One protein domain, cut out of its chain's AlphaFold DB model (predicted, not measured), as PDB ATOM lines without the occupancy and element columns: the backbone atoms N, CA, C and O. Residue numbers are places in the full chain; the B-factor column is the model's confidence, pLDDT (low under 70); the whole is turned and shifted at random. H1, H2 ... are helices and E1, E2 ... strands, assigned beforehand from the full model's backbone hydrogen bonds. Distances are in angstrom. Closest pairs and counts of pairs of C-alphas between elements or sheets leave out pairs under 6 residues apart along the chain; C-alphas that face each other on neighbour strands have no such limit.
ATOM      1  N   SER A 103     147.513 168.289 183.461       97.50
ATOM      2  CA  SER A 103     146.711 169.137 182.569       97.50
ATOM      3  C   SER A 103     145.210 168.903 182.742       97.50
ATOM      4  O   SER A 103     144.455 169.861 182.824       97.50
ATOM      5  N   ALA A 104     144.784 167.643 182.876       97.69
ATOM      6  CA  ALA A 104     143.381 167.323 183.113       97.69
ATOM      7  C   ALA A 104     142.904 167.840 184.481       97.69
ATOM      8  O   ALA A 104     141.800 168.361 184.585       97.69
ATOM      9  N   CYS A 105     143.750 167.758 185.513       98.06
ATOM     10  CA  CYS A 105     143.442 168.324 186.828       98.06
ATOM     11  C   CYS A 105     143.314 169.854 186.770       98.06
ATOM     12  O   CYS A 105     142.398 170.403 187.372       98.06
ATOM     13  N   ILE A 106     144.174 170.538 186.006       98.25
ATOM     14  CA  ILE A 106     144.064 171.985 185.754       98.25
ATOM     15  C   ILE A 106     142.734 172.321 185.075       98.25
ATOM     16  O   ILE A 106     142.043 173.234 185.518       98.25
ATOM     17  N   ASP A 107     142.335 171.569 184.050       98.12
ATOM     18  CA  ASP A 107     141.062 171.803 183.361       98.12
ATOM     19  C   ASP A 107     139.848 171.598 184.282       98.12
ATOM     20  O   ASP A 107     138.884 172.365 184.198       98.12
ATOM     21  N   ILE A 108     139.903 170.597 185.172       98.25
ATOM     22  CA  ILE A 108     138.890 170.353 186.212       98.25
ATOM     23  C   ILE A 108     138.852 171.520 187.203       98.25
ATOM     24  O   ILE A 108     137.778 172.048 187.486       98.25
ATOM     25  N   ALA A 109     140.013 171.963 187.692       98.19
ATOM     26  CA  ALA A 109     140.102 173.079 188.626       98.19
ATOM     27  C   ALA A 109     139.540 174.368 188.020       98.19
ATOM     28  O   ALA A 109     138.712 175.020 188.644       98.19
ATOM     29  N   LYS A 110     139.897 174.704 186.776       97.56
ATOM     30  CA  LYS A 110     139.349 175.882 186.083       97.56
ATOM     31  C   LYS A 110     137.831 175.821 185.937       97.56
ATOM     32  O   LYS A 110     137.155 176.825 186.143       97.56
ATOM     33  N   ALA A 111     137.284 174.650 185.600       97.25
ATOM     34  CA  ALA A 111     135.836 174.464 185.534       97.25
ATOM     35  C   ALA A 111     135.180 174.690 186.906       97.25
ATOM     36  O   ALA A 111     134.179 175.398 186.991       97.25
ATOM     37  N   LYS A 112     135.782 174.158 187.977       96.50
ATOM     38  CA  LYS A 112     135.274 174.333 189.340       96.50
ATOM     39  C   LYS A 112     135.398 175.771 189.845       96.50
ATOM     40  O   LYS A 112     134.504 176.242 190.539       96.50
ATOM     41  N   ALA A 113     136.467 176.477 189.484       95.19
ATOM     42  CA  ALA A 113     136.641 177.891 189.798       95.19
ATOM     43  C   ALA A 113     135.560 178.744 189.129       95.19
ATOM     44  O   ALA A 113     134.935 179.570 189.790       95.19
ATOM     45  N   PHE A 114     135.292 178.492 187.844       94.38
ATOM     46  CA  PHE A 114     134.234 179.172 187.107       94.38
ATOM     47  C   PHE A 114     132.845 178.911 187.705       94.38
ATOM     48  O   PHE A 114     132.084 179.855 187.897       94.38
ATOM     49  N   GLU A 115     132.534 177.657 188.050       94.00
ATOM     50  CA  GLU A 115     131.302 177.292 188.768       94.00
ATOM     51  C   GLU A 115     131.193 178.067 190.091       94.00
ATOM     52  O   GLU A 115     130.189 178.722 190.352       94.00
ATOM     53  N   PHE A 116     132.264 178.076 190.888       92.69
ATOM     54  CA  PHE A 116     132.289 178.720 192.200       92.69
ATOM     55  C   PHE A 116     132.036 180.234 192.143       92.69
ATOM     56  O   PHE A 116     131.285 180.758 192.966       92.69
ATOM     57  N   VAL A 117     132.641 180.945 191.184       91.62
ATOM     58  CA  VAL A 117     132.410 182.394 191.032       91.62
ATOM     59  C   VAL A 117     131.052 182.703 190.404       91.62
ATOM     60  O   VAL A 117     130.452 183.713 190.753       91.62
ATOM     61  N   SER A 118     130.546 181.833 189.522       88.75
ATOM     62  CA  SER A 118     129.255 182.028 188.846       88.75
ATOM     63  C   SER A 118     128.066 181.796 189.779       88.75
ATOM     64  O   SER A 118     127.068 182.508 189.691       88.75
ATOM     65  N   ASP A 119     128.178 180.829 190.691       86.44
ATOM     66  CA  ASP A 119     127.115 180.483 191.642       86.44
ATOM     67  C   ASP A 119     127.077 181.420 192.863       86.44
ATOM     68  O   ASP A 119     126.104 181.441 193.623       86.44
ATOM     69  N   SER A 120     128.135 182.204 193.077       76.00
ATOM     70  CA  SER A 120     128.292 183.053 194.253       76.00
ATOM     71  C   SER A 120     127.966 184.515 193.954       76.00
ATOM     72  O   SER A 120     128.704 185.223 193.272       76.00
ATOM     73  N   ASN A 121     126.927 185.031 194.613       73.69
ATOM     74  CA  ASN A 121     126.593 186.461 194.586       73.69
ATOM     75  C   ASN A 121     127.654 187.367 195.249       73.69
ATOM     76  O   ASN A 121     127.507 188.586 195.219       73.69
ATOM     77  N   ASN A 122     128.703 186.806 195.863       76.88
ATOM     78  CA  ASN A 122     129.735 187.574 196.567       76.88
ATOM     79  C   ASN A 122     130.910 187.992 195.667       76.88
ATOM     80  O   ASN A 122     131.685 188.860 196.061       76.88
ATOM     81  N   PHE A 123     131.044 187.411 194.471       80.38
ATOM     82  CA  PHE A 123     132.187 187.646 193.577       80.38
ATOM     83  C   PHE A 123     131.804 188.428 192.318       80.38
ATOM     84  O   PHE A 123     132.406 188.261 191.264       80.38
ATOM     85  N   THR A 124     130.834 189.344 192.415       75.94
ATOM     86  CA  THR A 124     130.350 190.147 191.273       75.94
ATOM     87  C   THR A 124     131.418 191.046 190.635       75.94
ATOM     88  O   THR A 124     131.192 191.592 189.559       75.94
ATOM     89  N   TYR A 125     132.560 191.246 191.303       79.88
ATOM     90  CA  TYR A 125     133.716 191.981 190.782       79.88
ATOM     91  C   TYR A 125     134.649 191.112 189.921       79.88
ATOM     92  O   TYR A 125     135.465 191.653 189.175       79.88
ATOM     93  N   VAL A 126     134.530 189.783 190.001       84.44
ATOM     94  CA  VAL A 126     135.311 188.840 189.198       84.44
ATOM     95  C   VAL A 126     134.645 188.713 187.833       84.44
ATOM     96  O   VAL A 126     133.587 188.105 187.685       84.44
ATOM     97  N   ASN A 127     135.255 189.312 186.812       81.75
ATOM     98  CA  ASN A 127     134.729 189.285 185.449       81.75
ATOM     99  C   ASN A 127     135.300 188.092 184.668       81.75
ATOM    100  O   ASN A 127     136.182 188.261 183.826       81.75
ATOM    101  N   ALA A 128     134.810 186.891 184.980       87.31
ATOM    102  CA  ALA A 128     135.102 185.671 184.232       87.31
ATOM    103  C   ALA A 128     133.884 185.286 183.378       87.31
ATOM    104  O   ALA A 128     132.795 185.060 183.901       87.31
ATOM    105  N   ALA A 129     134.059 185.206 182.060       87.94
ATOM    106  CA  ALA A 129     133.028 184.772 181.117       87.94
ATOM    107  C   ALA A 129     133.122 183.270 180.811       87.94
ATOM    108  O   ALA A 129     132.156 182.657 180.353       87.94
ATOM    109  N   SER A 130     134.290 182.672 181.042       92.12
ATOM    110  CA  SER A 130     134.544 181.253 180.842       92.12
ATOM    111  C   SER A 130     135.613 180.731 181.798       92.12
ATOM    112  O   SER A 130     136.409 181.487 182.355       92.12
ATOM    113  N   LYS A 131     135.705 179.403 181.919       93.25
ATOM    114  CA  LYS A 131     136.805 178.752 182.645       93.25
ATOM    115  C   LYS A 131     138.196 179.089 182.083       93.25
ATOM    116  O   LYS A 131     139.181 178.973 182.803       93.25
ATOM    117  N   ASP A 132     138.289 179.489 180.814       93.75
ATOM    118  CA  ASP A 132     139.565 179.784 180.155       93.75
ATOM    119  C   ASP A 132     140.129 181.157 180.556       93.75
ATOM    120  O   ASP A 132     141.316 181.418 180.342       93.75
ATOM    121  N   ASP A 133     139.313 181.998 181.204       92.69
ATOM    122  CA  ASP A 133     139.750 183.273 181.780       92.69
ATOM    123  C   ASP A 133     140.617 183.078 183.035       92.69
ATOM    124  O   ASP A 133     141.411 183.959 183.380       92.69
ATOM    125  N   PHE A 134     140.520 181.905 183.673       94.12
ATOM    126  CA  PHE A 134     141.374 181.515 184.790       94.12
ATOM    127  C   PHE A 134     142.754 181.085 184.292       94.12
ATOM    128  O   PHE A 134     142.904 180.165 183.473       94.12
ATOM    129  N   GLN A 135     143.788 181.735 184.809       94.50
ATOM    130  CA  GLN A 135     145.185 181.432 184.529       94.50
ATOM    131  C   GLN A 135     145.750 180.602 185.672       94.50
ATOM    132  O   GLN A 135     145.439 180.855 186.825       94.50
ATOM    133  N   THR A 136     146.555 179.593 185.352       96.19
ATOM    134  CA  THR A 136     147.228 178.788 186.376       96.19
ATOM    135  C   THR A 136     148.528 179.469 186.752       96.19
ATOM    136  O   THR A 136     149.409 179.576 185.899       96.19
ATOM    137  N   GLU A 137     148.632 179.912 187.999       95.00
ATOM    138  CA  GLU A 137     149.862 180.479 188.551       95.00
ATOM    139  C   GLU A 137     150.798 179.357 189.001       95.00
ATOM    140  O   GLU A 137     151.933 179.259 188.533       95.00
ATOM    141  N   ASP A 138     150.273 178.444 189.822       96.19
ATOM    142  CA  ASP A 138     150.995 177.269 190.287       96.19
ATOM    143  C   ASP A 138     150.114 176.013 190.287       96.19
ATOM    144  O   ASP A 138     148.881 176.053 190.316       96.19
ATOM    145  N   ALA A 139     150.769 174.862 190.200       96.56
ATOM    146  CA  ALA A 139     150.133 173.564 190.311       96.56
ATOM    147  C   ALA A 139     151.119 172.566 190.920       96.56
ATOM    148  O   ALA A 139     151.961 171.988 190.211       96.56
ATOM    149  N   GLU A 140     150.968 172.341 192.220       97.25
ATOM    150  CA  GLU A 140     151.805 171.468 193.037       97.25
ATOM    151  C   GLU A 140     151.122 170.113 193.254       97.25
ATOM    152  O   GLU A 140     149.904 170.027 193.409       97.25
ATOM    153  N   ALA A 141     151.904 169.033 193.228       95.94
ATOM    154  CA  ALA A 141     151.407 167.705 193.563       95.94
ATOM    155  C   ALA A 141     151.611 167.446 195.058       95.94
ATOM    156  O   ALA A 141     152.748 167.458 195.524       95.94
ATOM    157  N   ASP A 142     150.537 167.126 195.770       96.44
ATOM    158  CA  ASP A 142     150.587 166.740 197.176       96.44
ATOM    159  C   ASP A 142     150.366 165.228 197.341       96.44
ATOM    160  O   ASP A 142     149.549 164.602 196.654       96.44
ATOM    161  N   PHE A 143     151.155 164.609 198.218       96.12
ATOM    162  CA  PHE A 143     151.170 163.162 198.412       96.12
ATOM    163  C   PHE A 143     150.315 162.749 199.608       96.12
ATOM    164  O   PHE A 143     150.682 162.931 200.768       96.12
ATOM    165  N   ASN A 144     149.217 162.059 199.320       95.31
ATOM    166  CA  ASN A 144     148.288 161.563 200.321       95.31
ATOM    167  C   ASN A 144     148.649 160.129 200.722       95.31
ATOM    168  O   ASN A 144     148.269 159.152 200.067       95.31
ATOM    169  N   TYR A 145     149.394 160.002 201.821       94.88
ATOM    170  CA  TYR A 145     149.799 158.716 202.389       94.88
ATOM    171  C   TYR A 145     148.647 158.004 203.112       94.88
ATOM    172  O   TYR A 145     148.024 158.558 204.019       94.88
ATOM    173  N   ASN A 146     148.423 156.727 202.789       92.75
ATOM    174  CA  ASN A 146     147.501 155.869 203.528       92.75
ATOM    175  C   ASN A 146     148.263 154.834 204.371       92.75
ATOM    176  O   ASN A 146     148.772 153.839 203.858       92.75
ATOM    177  N   GLY A 147     148.298 155.050 205.690       88.75
ATOM    178  CA  GLY A 147     149.015 154.177 206.628       88.75
ATOM    179  C   GLY A 147     148.370 152.815 206.897       88.75
ATOM    180  O   GLY A 147     149.021 151.951 207.475       88.75
ATOM    181  N   LYS A 148     147.108 152.601 206.494       90.69
ATOM    182  CA  LYS A 148     146.424 151.303 206.641       90.69
ATOM    183  C   LYS A 148     146.614 150.421 205.412       90.69
ATOM    184  O   LYS A 148     146.807 149.219 205.552       90.69
ATOM    185  N   ASP A 149     146.561 151.018 204.225       92.19
ATOM    186  CA  ASP A 149     146.807 150.332 202.961       92.19
ATOM    187  C   ASP A 149     147.582 151.243 202.011       92.19
ATOM    188  O   ASP A 149     147.021 152.139 201.380       92.19
ATOM    189  N   LEU A 150     148.884 150.968 201.883       92.56
ATOM    190  CA  LEU A 150     149.806 151.739 201.049       92.56
ATOM    191  C   LEU A 150     149.339 151.829 199.591       92.56
ATOM    192  O   LEU A 150     149.630 152.829 198.935       92.56
ATOM    193  N   LYS A 151     148.607 150.819 199.092       93.31
ATOM    194  CA  LYS A 151     148.087 150.783 197.715       93.31
ATOM    195  C   LYS A 151     147.037 151.856 197.449       93.31
ATOM    196  O   LYS A 151     146.860 152.244 196.301       93.31
ATOM    197  N   ASN A 152     146.382 152.332 198.505       94.50
ATOM    198  CA  ASN A 152     145.370 153.380 198.445       94.50
ATOM    199  C   ASN A 152     145.953 154.776 198.694       94.50
ATOM    200  O   ASN A 152     145.181 155.720 198.842       94.50
ATOM    201  N   SER A 153     147.282 154.913 198.778       96.25
ATOM    202  CA  SER A 153     147.936 156.227 198.737       96.25
ATOM    203  C   SER A 153     147.775 156.829 197.343       96.25
ATOM    204  O   SER A 153     147.726 156.090 196.362       96.25
ATOM    205  N   TYR A 154     147.694 158.151 197.241       96.81
ATOM    206  CA  TYR A 154     147.380 158.840 195.985       96.81
ATOM    207  C   TYR A 154     147.982 160.242 195.948       96.81
ATOM    208  O   TYR A 154     148.495 160.729 196.953       96.81
ATOM    209  N   TYR A 155     147.950 160.876 194.777       97.69
ATOM    210  CA  TYR A 155     148.317 162.281 194.635       97.69
ATOM    211  C   TYR A 155     147.066 163.142 194.487       97.69
ATOM    212  O   TYR A 155     146.096 162.731 193.842       97.69
ATOM    213  N   THR A 156     147.117 164.346 195.036       97.88
ATOM    214  CA  THR A 156     146.230 165.450 194.667       97.88
ATOM    215  C   THR A 156     147.057 166.520 193.966       97.88
ATOM    216  O   THR A 156     148.266 166.613 194.173       97.88
ATOM    217  N   TYR A 157     146.432 167.308 193.099       98.31
ATOM    218  CA  TYR A 157     147.017 168.561 192.633       98.31
ATOM    219  C   TYR A 157     146.359 169.715 193.370       98.31
ATOM    220  O   TYR A 157     145.135 169.833 193.347       98.31
ATOM    221  N   ILE A 158     147.171 170.560 193.996       98.12
ATOM    222  CA  ILE A 158     146.762 171.862 194.509       98.12
ATOM    223  C   ILE A 158     147.064 172.869 193.406       98.12
ATOM    224  O   ILE A 158     148.218 173.049 193.024       98.12
ATOM    225  N   ILE A 159     146.016 173.458 192.842       98.31
ATOM    226  CA  ILE A 159     146.091 174.335 191.676       98.31
ATOM    227  C   ILE A 159     145.665 175.729 192.104       98.31
ATOM    228  O   ILE A 159     144.552 175.911 192.596       98.31
ATOM    229  N   GLU A 160     146.553 176.686 191.896       97.62
ATOM    230  CA  GLU A 160     146.337 178.103 192.144       97.62
ATOM    231  C   GLU A 160     145.954 178.788 190.838       97.62
ATOM    232  O   GLU A 160     146.621 178.637 189.806       97.62
ATOM    233  N   LEU A 161     144.813 179.471 190.871       96.75
ATOM    234  CA  LEU A 161     144.230 180.135 189.721       96.75
ATOM    235  C   LEU A 161     144.010 181.612 190.026       96.75
ATOM    236  O   LEU A 161     143.399 181.944 191.039       96.75
ATOM    237  N   GLU A 162     144.403 182.466 189.086       94.50
ATOM    238  CA  GLU A 162     144.036 183.883 189.066       94.50
ATOM    239  C   GLU A 162     143.072 184.165 187.911       94.50
ATOM    240  O   GLU A 162     143.073 183.470 186.887       94.50
ATOM    241  N   VAL A 163     142.281 185.230 188.030       88.81
ATOM    242  CA  VAL A 163     141.577 185.812 186.881       88.81
ATOM    243  C   VAL A 163     142.315 187.070 186.440       88.81
ATOM    244  O   VAL A 163     142.584 187.977 187.228       88.81
ATOM    245  N   LYS A 164     142.625 187.145 185.143       73.56
ATOM    246  CA  LYS A 164     143.344 188.282 184.560       73.56
ATOM    247  C   LYS A 164     142.669 189.609 184.915       73.56
ATOM    248  O   LYS A 164     141.532 189.846 184.513       73.56
ATOM    249  N   ARG A 165     143.443 190.527 185.509       70.38
ATOM    250  CA  ARG A 165     143.028 191.899 185.883       70.38
ATOM    251  C   ARG A 165     142.086 191.984 187.094       70.38
ATOM    252  O   ARG A 165     141.460 193.027 187.276       70.38
ATOM    253  N   SER A 166     142.003 190.939 187.910       73.81
ATOM    254  CA  SER A 166     141.396 190.991 189.244       73.81
ATOM    255  C   SER A 166     142.382 190.479 190.281       73.81
ATOM    256  O   SER A 166     143.080 189.511 190.005       73.81
ATOM    257  N   ASP A 167     142.363 191.056 191.479       83.25
ATOM    258  CA  ASP A 167     143.126 190.574 192.643       83.25
ATOM    259  C   ASP A 167     142.454 189.336 193.279       83.25
ATOM    260  O   ASP A 167     142.370 189.229 194.495       83.25
ATOM    261  N   PHE A 168     141.871 188.463 192.452       89.31
ATOM    262  CA  PHE A 168     141.141 187.276 192.887       89.31
ATOM    263  C   PHE A 168     141.997 186.039 192.665       89.31
ATOM    264  O   PHE A 168     142.320 185.706 191.517       89.31
ATOM    265  N   GLU A 169     142.277 185.338 193.754       93.00
ATOM    266  CA  GLU A 169     143.026 184.089 193.755       93.00
ATOM    267  C   GLU A 169     142.153 182.972 194.326       93.00
ATOM    268  O   GLU A 169     141.469 183.116 195.342       93.00
ATOM    269  N   ILE A 170     142.168 181.815 193.670       95.00
ATOM    270  CA  ILE A 170     141.456 180.631 194.139       95.00
ATOM    271  C   ILE A 170     142.357 179.408 194.057       95.00
ATOM    272  O   ILE A 170     142.944 179.105 193.019       95.00
ATOM    273  N   LYS A 171     142.431 178.666 195.164       97.69
ATOM    274  CA  LYS A 171     143.147 177.391 195.231       97.69
ATOM    275  C   LYS A 171     142.159 176.241 195.253       97.69
ATOM    276  O   LYS A 171     141.232 176.208 196.072       97.69
ATOM    277  N   ILE A 172     142.377 175.279 194.368       98.12
ATOM    278  CA  ILE A 172     141.525 174.104 194.201       98.12
ATOM    279  C   ILE A 172     142.380 172.854 194.303       98.12
ATOM    280  O   ILE A 172     143.387 172.710 193.616       98.12
ATOM    281  N   GLU A 173     141.950 171.936 195.159       98.31
ATOM    282  CA  GLU A 173     142.543 170.611 195.284       98.31
ATOM    283  C   GLU A 173     141.774 169.631 194.393       98.31
ATOM    284  O   GLU A 173     140.540 169.612 194.434       98.31
ATOM    285  N   VAL A 174     142.485 168.821 193.604       98.50
ATOM    286  CA  VAL A 174     141.915 167.817 192.690       98.50
ATOM    287  C   VAL A 174     142.558 166.447 192.924       98.50
ATOM    288  O   VAL A 174     143.778 166.313 192.822       98.50
ATOM    289  N   ASP A 175     141.758 165.415 193.202       98.06
ATOM    290  CA  ASP A 175     142.215 164.026 193.359       98.06
ATOM    291  C   ASP A 175     142.530 163.391 191.997       98.06
ATOM    292  O   ASP A 175     141.681 163.279 191.110       98.06
ATOM    293  N   THR A 176     143.772 162.928 191.828       97.56
ATOM    294  CA  THR A 176     144.250 162.369 190.554       97.56
ATOM    295  C   THR A 176     143.611 161.035 190.162       97.56
ATOM    296  O   THR A 176     143.763 160.608 189.016       97.56
ATOM    297  N   ARG A 177     142.909 160.344 191.064       97.19
ATOM    298  CA  ARG A 177     142.292 159.034 190.789       97.19
ATOM    299  C   ARG A 177     140.920 159.154 190.146       97.19
ATOM    300  O   ARG A 177     140.581 158.352 189.283       97.19
ATOM    301  N   ASN A 178     140.122 160.114 190.599       96.81
ATOM    302  CA  ASN A 178     138.711 160.223 190.232       96.81
ATOM    303  C   ASN A 178     138.310 161.610 189.708       96.81
ATOM    304  O   ASN A 178     137.277 161.705 189.052       96.81
ATOM    305  N   GLY A 179     139.148 162.633 189.891       96.25
ATOM    306  CA  GLY A 179     138.858 164.002 189.471       96.25
ATOM    307  C   GLY A 179     137.961 164.762 190.449       96.25
ATOM    308  O   GLY A 179     137.529 165.868 190.123       96.25
ATOM    309  N   ASP A 180     137.689 164.202 191.633       97.50
ATOM    310  CA  ASP A 180     136.977 164.916 192.687       97.50
ATOM    311  C   ASP A 180     137.768 166.173 193.049       97.50
ATOM    312  O   ASP A 180     138.988 166.130 193.230       97.50
ATOM    313  N   CYS A 181     137.073 167.304 193.150       97.19
ATOM    314  CA  CYS A 181     137.700 168.590 193.401       97.19
ATOM    315  C   CYS A 181     136.964 169.391 194.473       97.19
ATOM    316  O   CYS A 181     135.747 169.278 194.647       97.19
ATOM    317  N   LYS A 182     137.714 170.222 195.198       96.62
ATOM    318  CA  LYS A 182     137.177 171.122 196.223       96.62
ATOM    319  C   LYS A 182     137.960 172.431 196.255       96.62
ATOM    320  O   LYS A 182     139.177 172.447 196.074       96.62
ATOM    321  N   VAL A 183     137.251 173.521 196.523       96.25
ATOM    322  CA  VAL A 183     137.863 174.825 196.793       96.25
ATOM    323  C   VAL A 183     138.456 174.786 198.197       96.25
ATOM    324  O   VAL A 183     137.757 174.427 199.145       96.25
ATOM    325  N   ILE A 184     139.739 175.117 198.326       96.44
ATOM    326  CA  ILE A 184     140.452 175.091 199.614       96.44
ATOM    327  C   ILE A 184     140.804 176.489 200.125       96.44
ATOM    328  O   ILE A 184     140.931 176.673 201.334       96.44
ATOM    329  N   LYS A 185     140.941 177.472 199.227       94.69
ATOM    330  CA  LYS A 185     141.226 178.867 199.571       94.69
ATOM    331  C   LYS A 185     140.671 179.799 198.498       94.69
ATOM    332  O   LYS A 185     140.678 179.434 197.324       94.69
ATOM    333  N   VAL A 186     140.206 180.964 198.926       92.69
ATOM    334  CA  VAL A 186     139.782 182.079 198.075       92.69
ATOM    335  C   VAL A 186     140.286 183.353 198.739       92.69
ATOM    336  O   VAL A 186     140.054 183.510 199.942       92.69
ATOM    337  N   ASP A 187     140.957 184.214 197.982       87.25
ATOM    338  CA  ASP A 187     141.424 185.534 198.416       87.25
ATOM    339  C   ASP A 187     140.834 186.643 197.528       87.25
ATOM    340  O   ASP A 187     140.683 186.426 196.299       87.25
TER     341      ASP A 187
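Overview. This is residues 103 to 187 of the 187 residues of an uncharacterized protein of Clostridiales bacterium (UniProt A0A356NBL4). A strongly twisted sheet of four strands curls round one helix, H1, on one face, in two layers. The outline is a rod of 45 by 22 by 19 A, only just compact, close to loose, with a radius of gyration of the C-alphas of 13.9 A. The 85 printed residues hold H1 E1 E2 E3 E4, mixed in class; the sheet E1 - E2 - E3 - E4 is a meander, each strand the antiparallel neighbour of the one before.

Arrangement. Start at E2, residues 154 to 163. It forms hairpins with E1, residues 134 to 144, at 161 degrees, N 142 to O 156 being 2.8 A, and with E3, residues 169 to 175, N 159 to O 172 being 2.8 A. E3 and E4, residues 181 to 186, form another, N 171 to O 185 being 2.9 A. Edge strands E1 and E4 are apart. H1, residues 103 to 119, is on the sheet; its closest C-alphas to E3 are Ala 109 and Ile 172, 5.8 A. In H1 every O i to N i+4 pair is within hydrogen-bond range.

Along the chain. Find C-alpha 103 at (146.711, 169.137, 182.569); H1 runs 24.4 A from there. E1, 26.2 A, bends by 69 degrees at residue 137; E2 spans 29.1 A, E3 20.1 A. E4, 14.4 A, ends at C-alpha 186 (139.782, 182.079, 198.075).

Size, cuts and confidence. The farthest C-alphas, Lys 148 and Arg 165, are 45.7 A apart. The printed part has no cut; the link H1 to E1 is long. No printed residue is under 70 in pLDDT.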